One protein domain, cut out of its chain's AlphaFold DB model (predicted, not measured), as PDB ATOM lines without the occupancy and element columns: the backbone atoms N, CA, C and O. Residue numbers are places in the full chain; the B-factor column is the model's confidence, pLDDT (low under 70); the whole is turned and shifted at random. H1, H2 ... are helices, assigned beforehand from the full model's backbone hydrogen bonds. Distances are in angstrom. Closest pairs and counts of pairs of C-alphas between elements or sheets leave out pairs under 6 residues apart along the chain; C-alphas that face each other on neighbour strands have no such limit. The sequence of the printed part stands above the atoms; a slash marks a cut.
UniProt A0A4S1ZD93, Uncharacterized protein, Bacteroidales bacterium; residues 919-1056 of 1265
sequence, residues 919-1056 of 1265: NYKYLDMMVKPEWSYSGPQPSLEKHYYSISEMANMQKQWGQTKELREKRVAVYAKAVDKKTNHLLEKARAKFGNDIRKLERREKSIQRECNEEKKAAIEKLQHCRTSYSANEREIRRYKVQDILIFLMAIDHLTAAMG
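AT A GLANCE: This is residues 919 to 1056 of the 1265 residues of an uncharacterized protein of Bacteroidales bacterium (UniProt A0A4S1ZD93). A long helix, H5, and a hairpin of two helices, H3 and H4, form the two arms of a wide V, with the short helix H1 in its angle. Residues 1030 to 1056 of H5 stick out as a free arm that makes much of the length, and H2 touches no helix. The printed part has 138 residues with five named helices, H1 to H5 in order, and no named strand: all helix. It is extended, with a radius of gyration of the C-alphas of 22.6 A and spans of 84 by 36 by 21 A.

HOW THE PARTS SIT: H5, residues 1015 to 1056, touches H3, residues 961 to 990, through Ile 1016 and Val 968, their closest C-alphas at 6.5 A; the tilt of 72 degrees is only just about perpendicular. H3 and H4, residues 994 to 1013, form a helical hairpin at a shallow tilt of 13 degrees, opposite ways; their closest C-alphas, Phe 990 and Leu 997, are 5.3 A apart. H4 and H5 meet only through their link. H1, residues 921 to 926, touches H5 at a steep tilt of 47 degrees, opposite ways, closest at the C-alphas of Tyr 922 and Cys 1022, 5.0 A. H1 touches H3 about perpendicular, at 80 degrees, closest at the C-alphas of Met 925 and Tyr 971, 6.1 A. H2, residues 947 to 956, is apart from H1, H3, H4 and H5. In each helix every O i to N i+4 pair is within hydrogen-bond range.

IN THESE COORDINATES: H5 is 60.5 A long and ends at C-alpha 1056 (64.668, 87.019, -16.945). H3 measures 43.0 A, H4 28.6 A, H2 14.2 A and H1 8.5 A, which begins at C-alpha 921 (64.920, 84.024, 32.579).

THE WHOLE: The C-alphas farthest apart, of Ile 994 and Gly 1056, are 83.7 A apart. The printed part has no cut. The link H1 to H2 is long. Residues 934 to 937, 956 to 964 and 1056 have pLDDT under 70.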
ATOM      1  N   ASN A 919      67.340  88.340  26.167       92.69
ATOM      2  CA  ASN A 919      67.081  88.032  27.565       92.69
ATOM      3  C   ASN A 919      66.425  86.656  27.694       92.69
ATOM      4  O   ASN A 919      65.460  86.328  27.005       92.69
ATOM      5  N   TYR A 920      66.920  85.884  28.657       91.12
ATOM      6  CA  TYR A 920      66.320  84.629  29.073       91.12
ATOM      7  C   TYR A 920      66.255  84.593  30.589       91.12
ATOM      8  O   TYR A 920      67.262  84.800  31.261       91.12
ATOM      9  N   LYS A 921      65.102  84.190  31.131       88.38
ATOM     10  CA  LYS A 921      64.920  84.024  32.579       88.38
ATOM     11  C   LYS A 921      65.970  83.100  33.207       88.38
ATOM     12  O   LYS A 921      66.341  83.281  34.359       88.38
ATOM     13  N   TYR A 922      66.446  82.109  32.449       87.44
ATOM     14  CA  TYR A 922      67.553  81.254  32.873       87.44
ATOM     15  C   TYR A 922      68.815  82.068  33.189       87.44
ATOM     16  O   TYR A 922      69.422  81.840  34.227       87.44
ATOM     17  N   LEU A 923      69.171  83.038  32.343       86.81
ATOM     18  CA  LEU A 923      70.336  83.905  32.529       86.81
ATOM     19  C   LEU A 923      70.126  84.850  33.717       86.81
ATOM     20  O   LEU A 923      71.010  84.957  34.562       86.81
ATOM     21  N   ASP A 924      68.937  85.440  33.846       88.69
ATOM     22  CA  ASP A 924      68.605  86.316  34.979       88.69
ATOM     23  C   ASP A 924      68.739  85.576  36.317       88.69
ATOM     24  O   ASP A 924      69.274  86.103  37.282       88.69
ATOM     25  N   MET A 925      68.301  84.315  36.385       85.00
ATOM     26  CA  MET A 925      68.402  83.515  37.613       85.00
ATOM     27  C   MET A 925      69.838  83.087  37.944       85.00
ATOM     28  O   MET A 925      70.122  82.771  39.098       85.00
ATOM     29  N   MET A 926      70.712  83.015  36.941       79.12
ATOM     30  CA  MET A 926      72.007  82.338  37.036       79.12
ATOM     31  C   MET A 926      73.193  83.293  37.096       79.12
ATOM     32  O   MET A 926      74.156  83.012  37.804       79.12
ATOM     33  N   VAL A 927      73.145  84.383  36.330       76.75
ATOM     34  CA  VAL A 927      74.277  85.299  36.132       76.75
ATOM     35  C   VAL A 927      74.182  86.476  37.088       76.75
ATOM     36  O   VAL A 927      75.140  86.768  37.797       76.75
ATOM     37  N   LYS A 928      73.016  87.125  37.133       79.31
ATOM     38  CA  LYS A 928      72.740  88.284  37.986       79.31
ATOM     39  C   LYS A 928      71.307  88.223  38.527       79.31
ATOM     40  O   LYS A 928      70.434  88.916  38.006       79.31
ATOM     41  N   PRO A 929      71.037  87.385  39.549       83.94
ATOM     42  CA  PRO A 929      69.706  87.271  40.141       83.94
ATOM     43  C   PRO A 929      69.390  88.468  41.042       83.94
ATOM     44  O   PRO A 929      69.264  88.351  42.258       83.94
ATOM     45  N   GLU A 930      69.270  89.638  40.433       86.50
ATOM     46  CA  GLU A 930      68.920  90.889  41.094       86.50
ATOM     47  C   GLU A 930      67.407  91.102  41.030       86.50
ATOM     48  O   GLU A 930      66.738  90.689  40.082       86.50
ATOM     49  N   TRP A 931      66.839  91.691  42.082       85.19
ATOM     50  CA  TRP A 931      65.400  91.909  42.194       85.19
ATOM     51  C   TRP A 931      65.095  93.397  42.106       85.19
ATOM     52  O   TRP A 931      65.579  94.178  42.920       85.19
ATOM     53  N   SER A 932      64.214  93.762  41.179       82.00
ATOM     54  CA  SER A 932      63.659  95.105  41.092       82.00
ATOM     55  C   SER A 932      62.461  95.242  42.022       82.00
ATOM     56  O   SER A 932      61.535  94.422  41.999       82.00
ATOM     57  N   TYR A 933      62.450  96.328  42.793       80.56
ATOM     58  CA  TYR A 933      61.380  96.685  43.732       80.56
ATOM     59  C   TYR A 933      60.542  97.885  43.263       80.56
ATOM     60  O   TYR A 933      59.706  98.387  44.014       80.56
ATOM     61  N   SER A 934      60.754  98.331  42.020       64.31
ATOM     62  CA  SER A 934      60.039  99.452  41.387       64.31
ATOM     63  C   SER A 934      58.532  99.193  41.232       64.31
ATOM     64  O   SER A 934      57.724 100.118  41.293       64.31
ATOM     65  N   GLY A 935      58.136  97.927  41.068       58.53
ATOM     66  CA  GLY A 935      56.745  97.505  40.925       58.53
ATOM     67  C   GLY A 935      56.030  97.163  42.246       58.53
ATOM     68  O   GLY A 935      56.645  97.028  43.305       58.53
ATOM     69  N   PRO A 936      54.699  96.942  42.206       52.12
ATOM     70  CA  PRO A 936      53.921  96.524  43.377       52.12
ATOM     71  C   PRO A 936      54.314  95.137  43.917       52.12
ATOM     72  O   PRO A 936      54.071  94.855  45.091       52.12
ATOM     73  N   GLN A 937      54.925  94.285  43.087       63.75
ATOM     74  CA  GLN A 937      55.543  93.017  43.482       63.75
ATOM     75  C   GLN A 937      57.003  92.980  43.003       63.75
ATOM     76  O   GLN A 937      57.249  93.423  41.879       63.75
ATOM     77  N   PRO A 938      57.948  92.437  43.800       76.94
ATOM     78  CA  PRO A 938      59.330  92.275  43.362       76.94
ATOM     79  C   PRO A 938      59.421  91.355  42.149       76.94
ATOM     80  O   PRO A 938      58.816  90.278  42.132       76.94
ATOM     81  N   SER A 939      60.215  91.744  41.159       81.62
ATOM     82  CA  SER A 939      60.474  90.940  39.965       81.62
ATOM     83  C   SER A 939      61.963  90.849  39.692       81.62
ATOM     84  O   SER A 939      62.674  91.825  39.898       81.62
ATOM     85  N   LEU A 940      62.416  89.701  39.195       85.06
ATOM     86  CA  LEU A 940      63.802  89.525  38.777       85.06
ATOM     87  C   LEU A 940      64.143  90.508  37.646       85.06
ATOM     88  O   LEU A 940      63.338  90.685  36.723       85.06
ATOM     89  N   GLU A 941      65.298  91.156  37.741       84.75
ATOM     90  CA  GLU A 941      65.786  92.097  36.739       84.75
ATOM     91  C   GLU A 941      66.198  91.375  35.463       84.75
ATOM     92  O   GLU A 941      66.808  90.305  35.489       84.75
ATOM     93  N   LYS A 942      65.814  91.969  34.331       87.56
ATOM     94  CA  LYS A 942      66.068  91.407  33.010       87.56
ATOM     95  C   LYS A 942      67.407  91.892  32.489       87.56
ATOM     96  O   LYS A 942      67.566  93.085  32.242       87.56
ATOM     97  N   HIS A 943      68.307  90.957  32.231       87.81
ATOM     98  CA  HIS A 943      69.609  91.222  31.644       87.81
ATOM     99  C   HIS A 943      69.649  90.746  30.191       87.81
ATOM    100  O   HIS A 943      69.202  89.639  29.873       87.81
ATOM    101  N   TYR A 944      70.169  91.591  29.302       90.31
ATOM    102  CA  TYR A 944      70.240  91.320  27.867       90.31
ATOM    103  C   TYR A 944      71.691  91.104  27.451       90.31
ATOM    104  O   TYR A 944      72.541  91.960  27.698       90.31
ATOM    105  N   TYR A 945      71.948  89.983  26.786       90.56
ATOM    106  CA  TYR A 945      73.281  89.559  26.370       90.56
ATOM    107  C   TYR A 945      73.332  89.340  24.857       90.56
ATOM    108  O   TYR A 945      72.361  88.905  24.237       90.56
ATOM    109  N   SER A 946      74.472  89.648  24.255       91.25
ATOM    110  CA  SER A 946      74.808  89.288  22.879       91.25
ATOM    111  C   SER A 946      75.065  87.784  22.750       91.25
ATOM    112  O   SER A 946      75.311  87.075  23.729       91.25
ATOM    113  N   ILE A 947      75.054  87.284  21.516       89.44
ATOM    114  CA  ILE A 947      75.269  85.860  21.229       89.44
ATOM    115  C   ILE A 947      76.687  85.445  21.622       89.44
ATOM    116  O   ILE A 947      76.870  84.366  22.182       89.44
ATOM    117  N   SER A 948      77.679  86.306  21.387       89.31
ATOM    118  CA  SER A 948      79.059  86.065  21.818       89.31
ATOM    119  C   SER A 948      79.185  85.969  23.341       89.31
ATOM    120  O   SER A 948      79.822  85.042  23.838       89.31
ATOM    121  N   GLU A 949      78.544  86.869  24.094       89.81
ATOM    122  CA  GLU A 949      78.532  86.808  25.563       89.81
ATOM    123  C   GLU A 949      77.878  85.513  26.054       89.81
ATOM    124  O   GLU A 949      78.455  84.804  26.878       89.81
ATOM    125  N   MET A 950      76.720  85.154  25.495       87.88
ATOM    126  CA  MET A 950      76.012  83.918  25.837       87.88
ATOM    127  C   MET A 950      76.822  82.659  25.491       87.88
ATOM    128  O   MET A 950      76.812  81.692  26.252       87.88
ATOM    129  N   ALA A 951      77.544  82.659  24.368       85.50
ATOM    130  CA  ALA A 951      78.405  81.549  23.968       85.50
ATOM    131  C   ALA A 951      79.612  81.400  24.908       85.50
ATOM    132  O   ALA A 951      79.929  80.286  25.330       85.50
ATOM    133  N   ASN A 952      80.252  82.510  25.282       85.50
ATOM    134  CA  ASN A 952      81.361  82.520  26.240       85.50
ATOM    135  C   ASN A 952      80.909  82.027  27.615       85.50
ATOM    136  O   ASN A 952      81.551  81.167  28.218       85.50
ATOM    137  N   MET A 953      79.748  82.497  28.062       80.75
ATOM    138  CA  MET A 953      79.085  82.013  29.263       80.75
ATOM    139  C   MET A 953      78.832  80.504  29.203       80.75
ATOM    140  O   MET A 953      79.206  79.778  30.116       80.75
ATOM    141  N   GLN A 954      78.271  79.997  28.103       76.56
ATOM    142  CA  GLN A 954      78.005  78.568  27.948       76.56
ATOM    143  C   GLN A 954      79.282  77.716  28.008       76.56
ATOM    144  O   GLN A 954      79.248  76.638  28.604       76.56
ATOM    145  N   LYS A 955      80.405  78.201  27.456       75.38
ATOM    146  CA  LYS A 955      81.723  77.547  27.566       75.38
ATOM    147  C   LYS A 955      82.227  77.509  29.011       75.38
ATOM    148  O   LYS A 955      82.692  76.471  29.467       75.38
ATOM    149  N   GLN A 956      82.066  78.604  29.754       68.81
ATOM    150  CA  GLN A 956      82.411  78.678  31.180       68.81
ATOM    151  C   GLN A 956      81.481  77.823  32.062       68.81
ATOM    152  O   GLN A 956      81.792  77.529  33.216       68.81
ATOM    153  N   TRP A 957      80.308  77.424  31.553       67.25
ATOM    154  CA  TRP A 957      79.220  76.875  32.358       67.25
ATOM    155  C   TRP A 957      79.139  75.355  32.497       67.25
ATOM    156  O   TRP A 957      78.053  74.889  32.847       67.25
ATOM    157  N   GLY A 958      80.250  74.633  32.307       57.53
ATOM    158  CA  GLY A 958      80.419  73.165  32.332       57.53
ATOM    159  C   GLY A 958      79.368  72.303  33.065       57.53
ATOM    160  O   GLY A 958      78.769  72.690  34.065       57.53
ATOM    161  N   GLN A 959      79.140  71.081  32.572       57.81
ATOM    162  CA  GLN A 959      77.990  70.236  32.946       57.81
ATOM    163  C   GLN A 959      78.076  69.519  34.315       57.81
ATOM    164  O   GLN A 959      77.249  68.649  34.587       57.81
ATOM    165  N   THR A 960      79.026  69.849  35.192       65.00
ATOM    166  CA  THR A 960      79.222  69.109  36.452       65.00
ATOM    167  C   THR A 960      78.155  69.427  37.509       65.00
ATOM    168  O   THR A 960      77.618  70.539  37.596       65.00
ATOM    169  N   LYS A 961      77.840  68.427  38.342       67.19
ATOM    170  CA  LYS A 961      76.837  68.510  39.420       67.19
ATOM    171  C   LYS A 961      77.162  69.615  40.436       67.19
ATOM    172  O   LYS A 961      76.277  70.386  40.800       67.19
ATOM    173  N   GLU A 962      78.431  69.763  40.807       68.25
ATOM    174  CA  GLU A 962      78.897  70.773  41.769       68.25
ATOM    175  C   GLU A 962      78.660  72.214  41.294       68.25
ATOM    176  O   GLU A 962      78.222  73.073  42.062       68.25
ATOM    177  N   LEU A 963      78.893  72.497  40.006       67.44
ATOM    178  CA  LEU A 963      78.625  73.819  39.437       67.44
ATOM    179  C   LEU A 963      77.125  74.139  39.471       67.44
ATOM    180  O   LEU A 963      76.750  75.287  39.721       67.44
ATOM    181  N   ARG A 964      76.257  73.136  39.273       68.69
ATOM    182  CA  ARG A 964      74.796  73.289  39.384       68.69
ATOM    183  C   ARG A 964      74.377  73.648  40.811       68.69
ATOM    184  O   ARG A 964      73.579  74.568  40.980       68.69
ATOM    185  N   GLU A 965      74.922  72.973  41.817       74.62
ATOM    186  CA  GLU A 965      74.615  73.223  43.235       74.62
ATOM    187  C   GLU A 965      75.089  74.610  43.689       74.62
ATOM    188  O   GLU A 965      74.306  75.365  44.275       74.62
ATOM    189  N   LYS A 966      76.309  75.017  43.303       77.56
ATOM    190  CA  LYS A 966      76.826  76.376  43.559       77.56
ATOM    191  C   LYS A 966      75.895  77.462  43.010       77.56
ATOM    192  O   LYS A 966      75.678  78.482  43.656       77.56
ATOM    193  N   ARG A 967      75.290  77.244  41.842       72.62
ATOM    194  CA  ARG A 967      74.394  78.218  41.190       72.62
ATOM    195  C   ARG A 967      72.999  78.266  41.800       72.62
ATOM    196  O   ARG A 967      72.442  79.350  41.960       72.62
ATOM    197  N   VAL A 968      72.455  77.114  42.197       80.00
ATOM    198  CA  VAL A 968      71.216  77.064  42.992       80.00
ATOM    199  C   VAL A 968      71.407  77.860  44.285       80.00
ATOM    200  O   VAL A 968      70.520  78.623  44.661       80.00
ATOM    201  N   ALA A 969      72.583  77.761  44.914       83.38
ATOM    202  CA  ALA A 969      72.914  78.543  46.101       83.38
ATOM    203  C   ALA A 969      72.985  80.057  45.822       83.38
ATOM    204  O   ALA A 969      72.488  80.841  46.630       83.38
ATOM    205  N   VAL A 970      73.535  80.491  44.679       84.75
ATOM    206  CA  VAL A 970      73.539  81.914  44.270       84.75
ATOM    207  C   VAL A 970      72.111  82.453  44.134       84.75
ATOM    208  O   VAL A 970      71.791  83.498  44.702       84.75
ATOM    209  N   TYR A 971      71.224  81.716  43.458       86.31
ATOM    210  CA  TYR A 971      69.817  82.106  43.349       86.31
ATOM    211  C   TYR A 971      69.102  82.088  44.711       86.31
ATOM    212  O   TYR A 971      68.357  83.013  45.029       86.31
ATOM    213  N   ALA A 972      69.362  81.086  45.559       86.31
ATOM    214  CA  ALA A 972      68.783  81.009  46.901       86.31
ATOM    215  C   ALA A 972      69.176  82.216  47.773       86.31
ATOM    216  O   ALA A 972      68.310  82.789  48.434       86.31
ATOM    217  N   LYS A 973      70.440  82.662  47.703       88.12
ATOM    218  CA  LYS A 973      70.913  83.885  48.379       88.12
ATOM    219  C   LYS A 973      70.187  85.140  47.884       88.12
ATOM    220  O   LYS A 973      69.885  86.032  48.673       88.12
ATOM    221  N   ALA A 974      69.878  85.230  46.593       87.25
ATOM    222  CA  ALA A 974      69.088  86.339  46.061       87.25
ATOM    223  C   ALA A 974      67.632  86.325  46.556       87.25
ATOM    224  O   ALA A 974      67.062  87.381  46.837       87.25
ATOM    225  N   VAL A 975      67.029  85.140  46.695       86.75
ATOM    226  CA  VAL A 975      65.686  84.977  47.281       86.75
ATOM    227  C   VAL A 975      65.670  85.428  48.746       86.75
ATOM    228  O   VAL A 975      64.709  86.075  49.167       86.75
ATOM    229  N   ASP A 976      66.742  85.177  49.502       88.12
ATOM    230  CA  ASP A 976      66.889  85.701  50.868       88.12
ATOM    231  C   ASP A 976      66.908  87.230  50.901       88.12
ATOM    232  O   ASP A 976      66.147  87.839  51.652       88.12
ATOM    233  N   LYS A 977      67.693  87.869  50.023       89.12
ATOM    234  CA  LYS A 977      67.728  89.339  49.919       89.12
ATOM    235  C   LYS A 977      66.344  89.934  49.624       89.12
ATOM    236  O   LYS A 977      65.925  90.876  50.295       89.12
ATOM    237  N   LYS A 978      65.602  89.350  48.675       90.44
ATOM    238  CA  LYS A 978      64.205  89.727  48.378       90.44
ATOM    239  C   LYS A 978      63.300  89.582  49.600       90.44
ATOM    240  O   LYS A 978      62.450  90.438  49.845       90.44
ATOM    241  N   THR A 979      63.454  88.484  50.329       88.50
ATOM    242  CA  THR A 979      62.638  88.166  51.504       88.50
ATOM    243  C   THR A 979      62.844  89.199  52.603       88.50
ATOM    244  O   THR A 979      61.863  89.750  53.102       88.50
ATOM    245  N   ASN A 980      64.097  89.552  52.890       89.06
ATOM    246  CA  ASN A 980      64.436  90.574  53.879       89.06
ATOM    247  C   ASN A 980      63.825  91.937  53.524       89.06
ATOM    248  O   ASN A 980      63.149  92.538  54.357       89.06
ATOM    249  N   HIS A 981      63.930  92.365  52.262       87.25
ATOM    250  CA  HIS A 981      63.304  93.610  51.806       87.25
ATOM    251  C   HIS A 981      61.770  93.607  51.980       87.25
ATOM    252  O   HIS A 981      61.160  94.602  52.378       87.25
ATOM    253  N   LEU A 982      61.108  92.480  51.691       86.38
ATOM    254  CA  LEU A 982      59.659  92.348  51.882       86.38
ATOM    255  C   LEU A 982      59.252  92.393  53.360       86.38
ATOM    256  O   LEU A 982      58.196  92.954  53.669       86.38
ATOM    257  N   LEU A 983      60.064  91.820  54.252       87.25
ATOM    258  CA  LEU A 983      59.855  91.878  55.700       87.25
ATOM    259  C   LEU A 983      59.992  93.318  56.213       87.25
ATOM    260  O   LEU A 983      59.091  93.802  56.896       87.25
ATOM    261  N   GLU A 984      61.034  94.047  55.807       87.69
ATOM    262  CA  GLU A 984      61.218  95.469  56.146       87.69
ATOM    263  C   GLU A 984      60.028  96.326  55.694       87.69
ATOM    264  O   GLU A 984      59.459  97.094  56.474       87.69
ATOM    265  N   LYS A 985      59.563  96.133  54.453       85.44
ATOM    266  CA  LYS A 985      58.388  96.839  53.919       85.44
ATOM    267  C   LYS A 985      57.099  96.490  54.670       85.44
ATOM    268  O   LYS A 985      56.221  97.344  54.822       85.44
ATOM    269  N   ALA A 986      56.950  95.243  55.122       83.75
ATOM    270  CA  ALA A 986      55.810  94.823  55.932       83.75
ATOM    271  C   ALA A 986      55.837  95.486  57.315       83.75
ATOM    272  O   ALA A 986      54.805  96.017  57.733       83.75
ATOM    273  N   ARG A 987      57.007  95.532  57.969       86.69
ATOM    274  CA  ARG A 987      57.223  96.219  59.254       86.69
ATOM    275  C   ARG A 987      56.900  97.705  59.159       86.69
ATOM    276  O   ARG A 987      56.110  98.201  59.954       86.69
ATOM    277  N   ALA A 988      57.382  98.384  58.118       84.06
ATOM    278  CA  ALA A 988      57.085  99.800  57.892       84.06
ATOM    279  C   ALA A 988      55.582 100.083  57.685       84.06
ATOM    280  O   ALA A 988      55.079 101.129  58.083       84.06
ATOM    281  N   LYS A 989      54.841  99.158  57.056       80.69
ATOM    282  CA  LYS A 989      53.417  99.350  56.731       80.69
ATOM    283  C   LYS A 989      52.459  98.934  57.850       80.69
ATOM    284  O   LYS A 989      51.397  99.538  57.990       80.69
ATOM    285  N   PHE A 990      52.783  97.868  58.578       79.75
ATOM    286  CA  PHE A 990      51.901  97.234  59.563       79.75
ATOM    287  C   PHE A 990      52.458  97.264  60.990       79.75
ATOM    288  O   PHE A 990      51.870  96.627  61.854       79.75
ATOM    289  N   GLY A 991      53.540  98.004  61.258       74.12
ATOM    290  CA  GLY A 991      54.170  98.083  62.585       74.12
ATOM    291  C   GLY A 991      53.207  98.435  63.725       74.12
ATOM    292  O   GLY A 991      53.374  97.947  64.834       74.12
ATOM    293  N   ASN A 992      52.137  99.179  63.430       75.06
ATOM    294  CA  ASN A 992      51.111  99.564  64.407       75.06
ATOM    295  C   ASN A 992      50.019  98.489  64.635       75.06
ATOM    296  O   ASN A 992      49.161  98.665  65.493       75.06
ATOM    297  N   ASP A 993      49.999  97.397  63.858       80.12
ATOM    298  CA  ASP A 993      49.021  96.297  63.938       80.12
ATOM    299  C   ASP A 993      49.758  94.945  63.960       80.12
ATOM    300  O   ASP A 993      49.908  94.262  62.939       80.12
ATOM    301  N   ILE A 994      50.224  94.569  65.157       81.19
ATOM    302  CA  ILE A 994      51.090  93.404  65.424       81.19
ATOM    303  C   ILE A 994      50.497  92.112  64.838       81.19
ATOM    304  O   ILE A 994      51.187  91.355  64.156       81.19
ATOM    305  N   ARG A 995      49.182  91.890  64.992       77.25
ATOM    306  CA  ARG A 995      48.504  90.688  64.467       77.25
ATOM    307  C   ARG A 995      48.546  90.602  62.940       77.25
ATOM    308  O   ARG A 995      48.628  89.500  62.391       77.25
ATOM    309  N   LYS A 996      48.445  91.730  62.222       76.19
ATOM    310  CA  LYS A 996      48.577  91.742  60.752       76.19
ATOM    311  C   LYS A 996      50.026  91.582  60.309       76.19
ATOM    312  O   LYS A 996      50.256  90.905  59.302       76.19
ATOM    313  N   LEU A 997      50.968  92.168  61.045       80.38
ATOM    314  CA  LEU A 997      52.397  92.048  60.774       80.38
ATOM    315  C   LEU A 997      52.855  90.588  60.871       80.38
ATOM    316  O   LEU A 997      53.323  90.046  59.873       80.38
ATOM    317  N   GLU A 998      52.593  89.909  61.992       79.69
ATOM    318  CA  GLU A 998      52.978  88.503  62.204       79.69
ATOM    319  C   GLU A 998      52.410  87.564  61.131       79.69
ATOM    320  O   GLU A 998      53.095  86.671  60.624       79.69
ATOM    321  N   ARG A 999      51.139  87.765  60.745       78.06
ATOM    322  CA  ARG A 999      50.508  86.988  59.665       78.06
ATOM    323  C   ARG A 999      51.220  87.202  58.333       78.06
ATOM    324  O   ARG A 999      51.397  86.242  57.580       78.06
ATOM    325  N   ARG A1000      51.618  88.441  58.022       84.50
ATOM    326  CA  ARG A1000      52.311  88.757  56.770       84.50
ATOM    327  C   ARG A1000      53.753  88.254  56.776       84.50
ATOM    328  O   ARG A1000      54.161  87.695  55.764       84.50
ATOM    329  N   GLU A1001      54.487  88.380  57.879       83.19
ATOM    330  CA  GLU A1001      55.853  87.854  58.004       83.19
ATOM    331  C   GLU A1001      55.880  86.326  57.854       83.19
ATOM    332  O   GLU A1001      56.635  85.802  57.034       83.19
ATOM    333  N   LYS A1002      54.965  85.604  58.524       82.75
ATOM    334  CA  LYS A1002      54.807  84.146  58.344       82.75
ATOM    335  C   LYS A1002      54.489  83.770  56.892       82.75
ATOM    336  O   LYS A1002      55.015  82.779  56.394       82.75
ATOM    337  N   SER A1003      53.643  84.546  56.208       79.44
ATOM    338  CA  SER A1003      53.344  84.351  54.778       79.44
ATOM    339  C   SER A1003      54.591  84.530  53.913       79.44
ATOM    340  O   SER A1003      54.876  83.674  53.084       79.44
ATOM    341  N   ILE A1004      55.349  85.609  54.126       83.62
ATOM    342  CA  ILE A1004      56.565  85.919  53.360       83.62
ATOM    343  C   ILE A1004      57.618  84.815  53.549       83.62
ATOM    344  O   ILE A1004      58.210  84.360  52.572       83.62
ATOM    345  N   GLN A1005      57.811  84.330  54.779       85.69
ATOM    346  CA  GLN A1005      58.781  83.267  55.049       85.69
ATOM    347  C   GLN A1005      58.377  81.929  54.411       85.69
ATOM    348  O   GLN A1005      59.229  81.203  53.897       85.69
ATOM    349  N   ARG A1006      57.075  81.608  54.398       79.06
ATOM    350  CA  ARG A1006      56.549  80.439  53.673       79.06
ATOM    351  C   ARG A1006      56.799  80.558  52.170       79.06
ATOM    352  O   ARG A1006      57.354  79.629  51.593       79.06
ATOM    353  N   GLU A1007      56.476  81.708  51.572       82.38
ATOM    354  CA  GLU A1007      56.731  81.996  50.150       82.38
ATOM    355  C   GLU A1007      58.227  81.827  49.800       82.38
ATOM    356  O   GLU A1007      58.560  81.233  48.774       82.38
ATOM    357  N   CYS A1008      59.136  82.286  50.671       85.62
ATOM    358  CA  CYS A1008      60.587  82.121  50.514       85.62
ATOM    359  C   CYS A1008      61.012  80.645  50.517       85.62
ATOM    360  O   CYS A1008      61.710  80.189  49.606       85.62
ATOM    361  N   ASN A1009      60.560  79.877  51.513       82.94
ATOM    362  CA  ASN A1009      60.903  78.461  51.641       82.94
ATOM    363  C   ASN A1009      60.385  77.638  50.451       82.94
ATOM    364  O   ASN A1009      61.109  76.795  49.918       82.94
ATOM    365  N   GLU A1010      59.159  77.910  49.997       80.38
ATOM    366  CA  GLU A1010      58.582  77.284  48.804       80.38
ATOM    367  C   GLU A1010      59.368  77.642  47.534       80.38
ATOM    368  O   GLU A1010      59.660  76.772  46.712       80.38
ATOM    369  N   GLU A1011      59.768  78.909  47.379       83.50
ATOM    370  CA  GLU A1011      60.545  79.368  46.229       83.50
ATOM    371  C   GLU A1011      61.938  78.728  46.172       83.50
ATOM    372  O   GLU A1011      62.356  78.308  45.088       83.50
ATOM    373  N   LYS A1012      62.616  78.587  47.316       84.06
ATOM    374  CA  LYS A1012      63.902  77.882  47.426       84.06
ATOM    375  C   LYS A1012      63.768  76.395  47.129       84.06
ATOM    376  O   LYS A1012      64.553  75.866  46.344       84.06
ATOM    377  N   LYS A1013      62.757  75.727  47.695       82.44
ATOM    378  CA  LYS A1013      62.495  74.302  47.438       82.44
ATOM    379  C   LYS A1013      62.250  74.044  45.948       82.44
ATOM    380  O   LYS A1013      62.777  73.086  45.394       82.44
ATOM    381  N   ALA A1014      61.518  74.939  45.284       82.38
ATOM    382  CA  ALA A1014      61.232  74.855  43.853       82.38
ATOM    383  C   ALA A1014      62.372  75.363  42.941       82.38
ATOM    384  O   ALA A1014      62.240  75.306  41.718       82.38
ATOM    385  N   ALA A1015      63.480  75.891  43.478       82.50
ATOM    386  CA  ALA A1015      64.513  76.563  42.681       82.50
ATOM    387  C   ALA A1015      65.187  75.635  41.660       82.50
ATOM    388  O   ALA A1015      65.404  76.039  40.517       82.50
ATOM    389  N   ILE A1016      65.480  74.388  42.046       80.75
ATOM    390  CA  ILE A1016      66.131  73.396  41.174       80.75
ATOM    391  C   ILE A1016      65.246  73.078  39.966       80.75
ATOM    392  O   ILE A1016      65.718  73.104  38.826       80.75
ATOM    393  N   GLU A1017      63.961  72.820  40.212       81.19
ATOM    394  CA  GLU A1017      62.969  72.526  39.175       81.19
ATOM    395  C   GLU A1017      62.736  73.743  38.272       81.19
ATOM    396  O   GLU A1017      62.762  73.618  37.046       81.19
ATOM    397  N   LYS A1018      62.595  74.942  38.861       83.06
ATOM    398  CA  LYS A1018      62.471  76.207  38.120       83.06
ATOM    399  C   LYS A1018      63.674  76.439  37.203       83.06
ATOM    400  O   LYS A1018      63.482  76.774  36.036       83.06
ATOM    401  N   LEU A1019      64.900  76.251  37.697       82.88
ATOM    402  CA  LEU A1019      66.127  76.424  36.911       82.88
ATOM    403  C   LEU A1019      66.219  75.421  35.761       82.88
ATOM    404  O   LEU A1019      66.552  75.806  34.642       82.88
ATOM    405  N   GLN A1020      65.894  74.151  36.016       82.44
ATOM    406  CA  GLN A1020      65.884  73.120  34.981       82.44
ATOM    407  C   GLN A1020      64.857  73.441  33.893       82.44
ATOM    408  O   GLN A1020      65.193  73.413  32.712       82.44
ATOM    409  N   HIS A1021      63.645  73.836  34.286       85.56
ATOM    410  CA  HIS A1021      62.609  74.257  33.351       85.56
ATOM    411  C   HIS A1021      63.044  75.475  32.517       85.56
ATOM    412  O   HIS A1021      62.935  75.454  31.290       85.56
ATOM    413  N   CYS A1022      63.605  76.508  33.156       86.31
ATOM    414  CA  CYS A1022      64.131  77.688  32.467       86.31
ATOM    415  C   CYS A1022      65.265  77.335  31.490       86.31
ATOM    416  O   CYS A1022      65.309  77.898  30.397       86.31
ATOM    417  N   ARG A1023      66.157  76.395  31.837       84.69
ATOM    418  CA  ARG A1023      67.237  75.927  30.948       84.69
ATOM    419  C   ARG A1023      66.685  75.203  29.726       84.69
ATOM    420  O   ARG A1023      67.097  75.503  28.611       84.69
ATOM    421  N   THR A1024      65.754  74.272  29.927       87.50
ATOM    422  CA  THR A1024      65.103  73.560  28.821       87.50
ATOM    423  C   THR A1024      64.384  74.543  27.902       87.50
ATOM    424  O   THR A1024      64.528  74.447  26.687       87.50
ATOM    425  N   SER A1025      63.688  75.537  28.467       89.12
ATOM    426  CA  SER A1025      63.049  76.610  27.697       89.12
ATOM    427  C   SER A1025      64.060  77.449  26.911       89.12
ATOM    428  O   SER A1025      63.812  77.746  25.748       89.12
ATOM    429  N   TYR A1026      65.199  77.808  27.513       90.44
ATOM    430  CA  TYR A1026      66.290  78.523  26.844       90.44
ATOM    431  C   TYR A1026      66.839  77.730  25.649       90.44
ATOM    432  O   TYR A1026      66.882  78.239  24.530       90.44
ATOM    433  N   SER A1027      67.203  76.461  25.859       89.31
ATOM    434  CA  SER A1027      67.750  75.605  24.800       89.31
ATOM    435  C   SER A1027      66.739  75.318  23.686       89.31
ATOM    436  O   SER A1027      67.119  75.280  22.517       89.31
ATOM    437  N   ALA A1028      65.458  75.140  24.026       92.19
ATOM    438  CA  ALA A1028      64.395  74.959  23.042       92.19
ATOM    439  C   ALA A1028      64.199  76.216  22.177       92.19
ATOM    440  O   ALA A1028      64.129  76.098  20.956       92.19
ATOM    441  N   ASN A1029      64.191  77.405  22.791       94.38
ATOM    442  CA  ASN A1029      64.023  78.666  22.070       94.38
ATOM    443  C   ASN A1029      65.197  78.949  21.119       94.38
ATOM    444  O   ASN A1029      64.982  79.281  19.960       94.38
ATOM    445  N   GLU A1030      66.446  78.746  21.555       92.62
ATOM    446  CA  GLU A1030      67.620  78.919  20.681       92.62
ATOM    447  C   GLU A1030      67.658  77.904  19.527       92.62
ATOM    448  O   GLU A1030      68.074  78.237  18.413       92.62
ATOM    449  N   ARG A1031      67.183  76.670  19.752       92.75
ATOM    450  CA  ARG A1031      67.006  75.683  18.674       92.75
ATOM    451  C   ARG A1031      65.980  76.166  17.649       92.75
ATOM    452  O   ARG A1031      66.214  76.030  16.450       92.75
ATOM    453  N   GLU A1032      64.872  76.737  18.106       93.75
ATOM    454  CA  GLU A1032      63.832  77.286  17.238       93.75
ATOM    455  C   GLU A1032      64.310  78.524  16.460       93.75
ATOM    456  O   GLU A1032      64.121  78.582  15.245       93.75
ATOM    457  N   ILE A1033      65.015  79.461  17.104       94.44
ATOM    458  CA  ILE A1033      65.625  80.623  16.428       94.44
ATOM    459  C   ILE A1033      66.603  80.162  15.340       94.44
ATOM    460  O   ILE A1033      66.603  80.706  14.237       94.44
ATOM    461  N   ARG A1034      67.423  79.138  15.614       93.38
ATOM    462  CA  ARG A1034      68.348  78.576  14.619       93.38
ATOM    463  C   ARG A1034      67.614  77.963  13.430       93.38
ATOM    464  O   ARG A1034      68.066  78.138  12.304       93.38
ATOM    465  N   ARG A1035      66.490  77.278  13.670       94.25
ATOM    466  CA  ARG A1035      65.637  76.745  12.600       94.25
ATOM    467  C   ARG A1035      65.141  77.872  11.693       94.25
ATOM    468  O   ARG A1035      65.351  77.782  10.490       94.25
ATOM    469  N   TYR A1036      64.590  78.946  12.263       95.31
ATOM    470  CA  TYR A1036      64.158  80.119  11.491       95.31
ATOM    471  C   TYR A1036      65.305  80.762  10.711       95.31
ATOM    472  O   TYR A1036      65.141  81.084   9.543       95.31
ATOM    473  N   LYS A1037      66.492  80.880  11.314       94.88
ATOM    474  CA  LYS A1037      67.685  81.401  10.633       94.88
ATOM    475  C   LYS A1037      68.063  80.571   9.396       94.88
ATOM    476  O   LYS A1037      68.402  81.137   8.365       94.88
ATOM    477  N   VAL A1038      68.017  79.241   9.498       95.62
ATOM    478  CA  VAL A1038      68.294  78.327   8.373       95.62
ATOM    479  C   VAL A1038      67.194  78.410   7.314       95.62
ATOM    480  O   VAL A1038      67.488  78.495   6.128       95.62
ATOM    481  N   GLN A1039      65.931  78.433   7.736       96.44
ATOM    482  CA  GLN A1039      64.790  78.596   6.836       96.44
ATOM    483  C   GLN A1039      64.845  79.930   6.082       96.44
ATOM    484  O   GLN A1039      64.531  79.953   4.903       96.44
ATOM    485  N   ASP A1040      65.287  81.015   6.719       95.94
ATOM    486  CA  ASP A1040      65.433  82.330   6.084       95.94
ATOM    487  C   ASP A1040      66.484  82.332   4.978       95.94
ATOM    488  O   ASP A1040      66.256  82.907   3.919       95.94
ATOM    489  N   ILE A1041      67.604  81.639   5.193       96.00
ATOM    490  CA  ILE A1041      68.610  81.428   4.145       96.00
ATOM    491  C   ILE A1041      67.968  80.735   2.943       96.00
ATOM    492  O   ILE A1041      68.108  81.192   1.815       96.00
ATOM    493  N   LEU A1042      67.205  79.670   3.179       97.25
ATOM    494  CA  LEU A1042      66.568  78.920   2.100       97.25
ATOM    495  C   LEU A1042      65.420  79.687   1.427       97.25
ATOM    496  O   LEU A1042      65.270  79.590   0.217       97.25
ATOM    497  N   ILE A1043      64.631  80.471   2.170       96.56
ATOM    498  CA  ILE A1043      63.604  81.360   1.597       96.56
ATOM    499  C   ILE A1043      64.258  82.394   0.693       96.56
ATOM    500  O   ILE A1043      63.738  82.667  -0.382       96.56
ATOM    501  N   PHE A1044      65.391  82.954   1.116       94.88
ATOM    502  CA  PHE A1044      66.146  83.895   0.302       94.88
ATOM    503  C   PHE A1044      66.631  83.243  -0.991       94.88
ATOM    504  O   PHE A1044      66.341  83.764  -2.062       94.88
ATOM    505  N   LEU A1045      67.276  82.078  -0.902       93.81
ATOM    506  CA  LEU A1045      67.754  81.351  -2.080       93.81
ATOM    507  C   LEU A1045      66.603  81.004  -3.037       93.81
ATOM    508  O   LEU A1045      66.680  81.346  -4.211       93.81
ATOM    509  N   MET A1046      65.492  80.452  -2.528       94.88
ATOM    510  CA  MET A1046      64.291  80.179  -3.331       94.88
ATOM    511  C   MET A1046      63.725  81.439  -3.992       94.88
ATOM    512  O   MET A1046      63.294  81.383  -5.140       94.88
ATOM    513  N   ALA A1047      63.701  82.572  -3.283       92.31
ATOM    514  CA  ALA A1047      63.183  83.822  -3.825       92.31
ATOM    515  C   ALA A1047      64.051  84.334  -4.978       92.31
ATOM    516  O   ALA A1047      63.509  84.706  -6.016       92.31
ATOM    517  N   ILE A1048      65.377  84.332  -4.816       89.56
ATOM    518  CA  ILE A1048      66.314  84.769  -5.860       89.56
ATOM    519  C   ILE A1048      66.228  83.848  -7.076       89.56
ATOM    520  O   ILE A1048      66.066  84.336  -8.193       89.56
ATOM    521  N   ASP A1049      66.270  82.537  -6.855       89.75
ATOM    522  CA  ASP A1049      66.170  81.520  -7.901       89.75
ATOM    523  C   ASP A1049      64.861  81.671  -8.699       89.75
ATOM    524  O   ASP A1049      64.867  81.739  -9.930       89.75
ATOM    525  N   HIS A1050      63.731  81.819  -8.002       90.00
ATOM    526  CA  HIS A1050      62.418  81.968  -8.625       90.00
ATOM    527  C   HIS A1050      62.241  83.305  -9.359       90.00
ATOM    528  O   HIS A1050      61.728  83.320 -10.474       90.00
ATOM    529  N   LEU A1051      62.659  84.432  -8.768       86.44
ATOM    530  CA  LEU A1051      62.541  85.750  -9.409       86.44
ATOM    531  C   LEU A1051      63.434  85.853 -10.649       86.44
ATOM    532  O   LEU A1051      63.005  86.411 -11.658       86.44
ATOM    533  N   THR A1052      64.636  85.271 -10.598       85.12
ATOM    534  CA  THR A1052      65.542  85.194 -11.754       85.12
ATOM    535  C   THR A1052      64.901  84.400 -12.893       85.12
ATOM    536  O   THR A1052      64.913  84.852 -14.037       85.12
ATOM    537  N   ALA A1053      64.263  83.265 -12.584       82.69
ATOM    538  CA  ALA A1053      63.539  82.471 -13.575       82.69
ATOM    539  C   ALA A1053      62.285  83.185 -14.121       82.69
ATOM    540  O   ALA A1053      62.026  83.143 -15.321       82.69
ATOM    541  N   ALA A1054      61.513  83.857 -13.261       79.25
ATOM    542  CA  ALA A1054      60.243  84.480 -13.634       79.25
ATOM    543  C   ALA A1054      60.400  85.793 -14.420       79.25
ATOM    544  O   ALA A1054      59.520  86.131 -15.209       79.25
ATOM    545  N   MET A1055      61.478  86.554 -14.190       72.81
ATOM    546  CA  MET A1055      61.635  87.911 -14.742       72.81
ATOM    547  C   MET A1055      62.810  88.079 -15.714       72.81
ATOM    548  O   MET A1055      62.978  89.160 -16.288       72.81
ATOM    549  N   GLY A1056      63.585  87.021 -15.961       69.06
ATOM    550  CA  GLY A1056      64.668  87.019 -16.945       69.06
ATOM    551  C   GLY A1056      65.733  88.085 -16.658       69.06
ATOM    552  O   GLY A1056      66.139  88.288 -15.518       69.06
TER     553      GLY A1056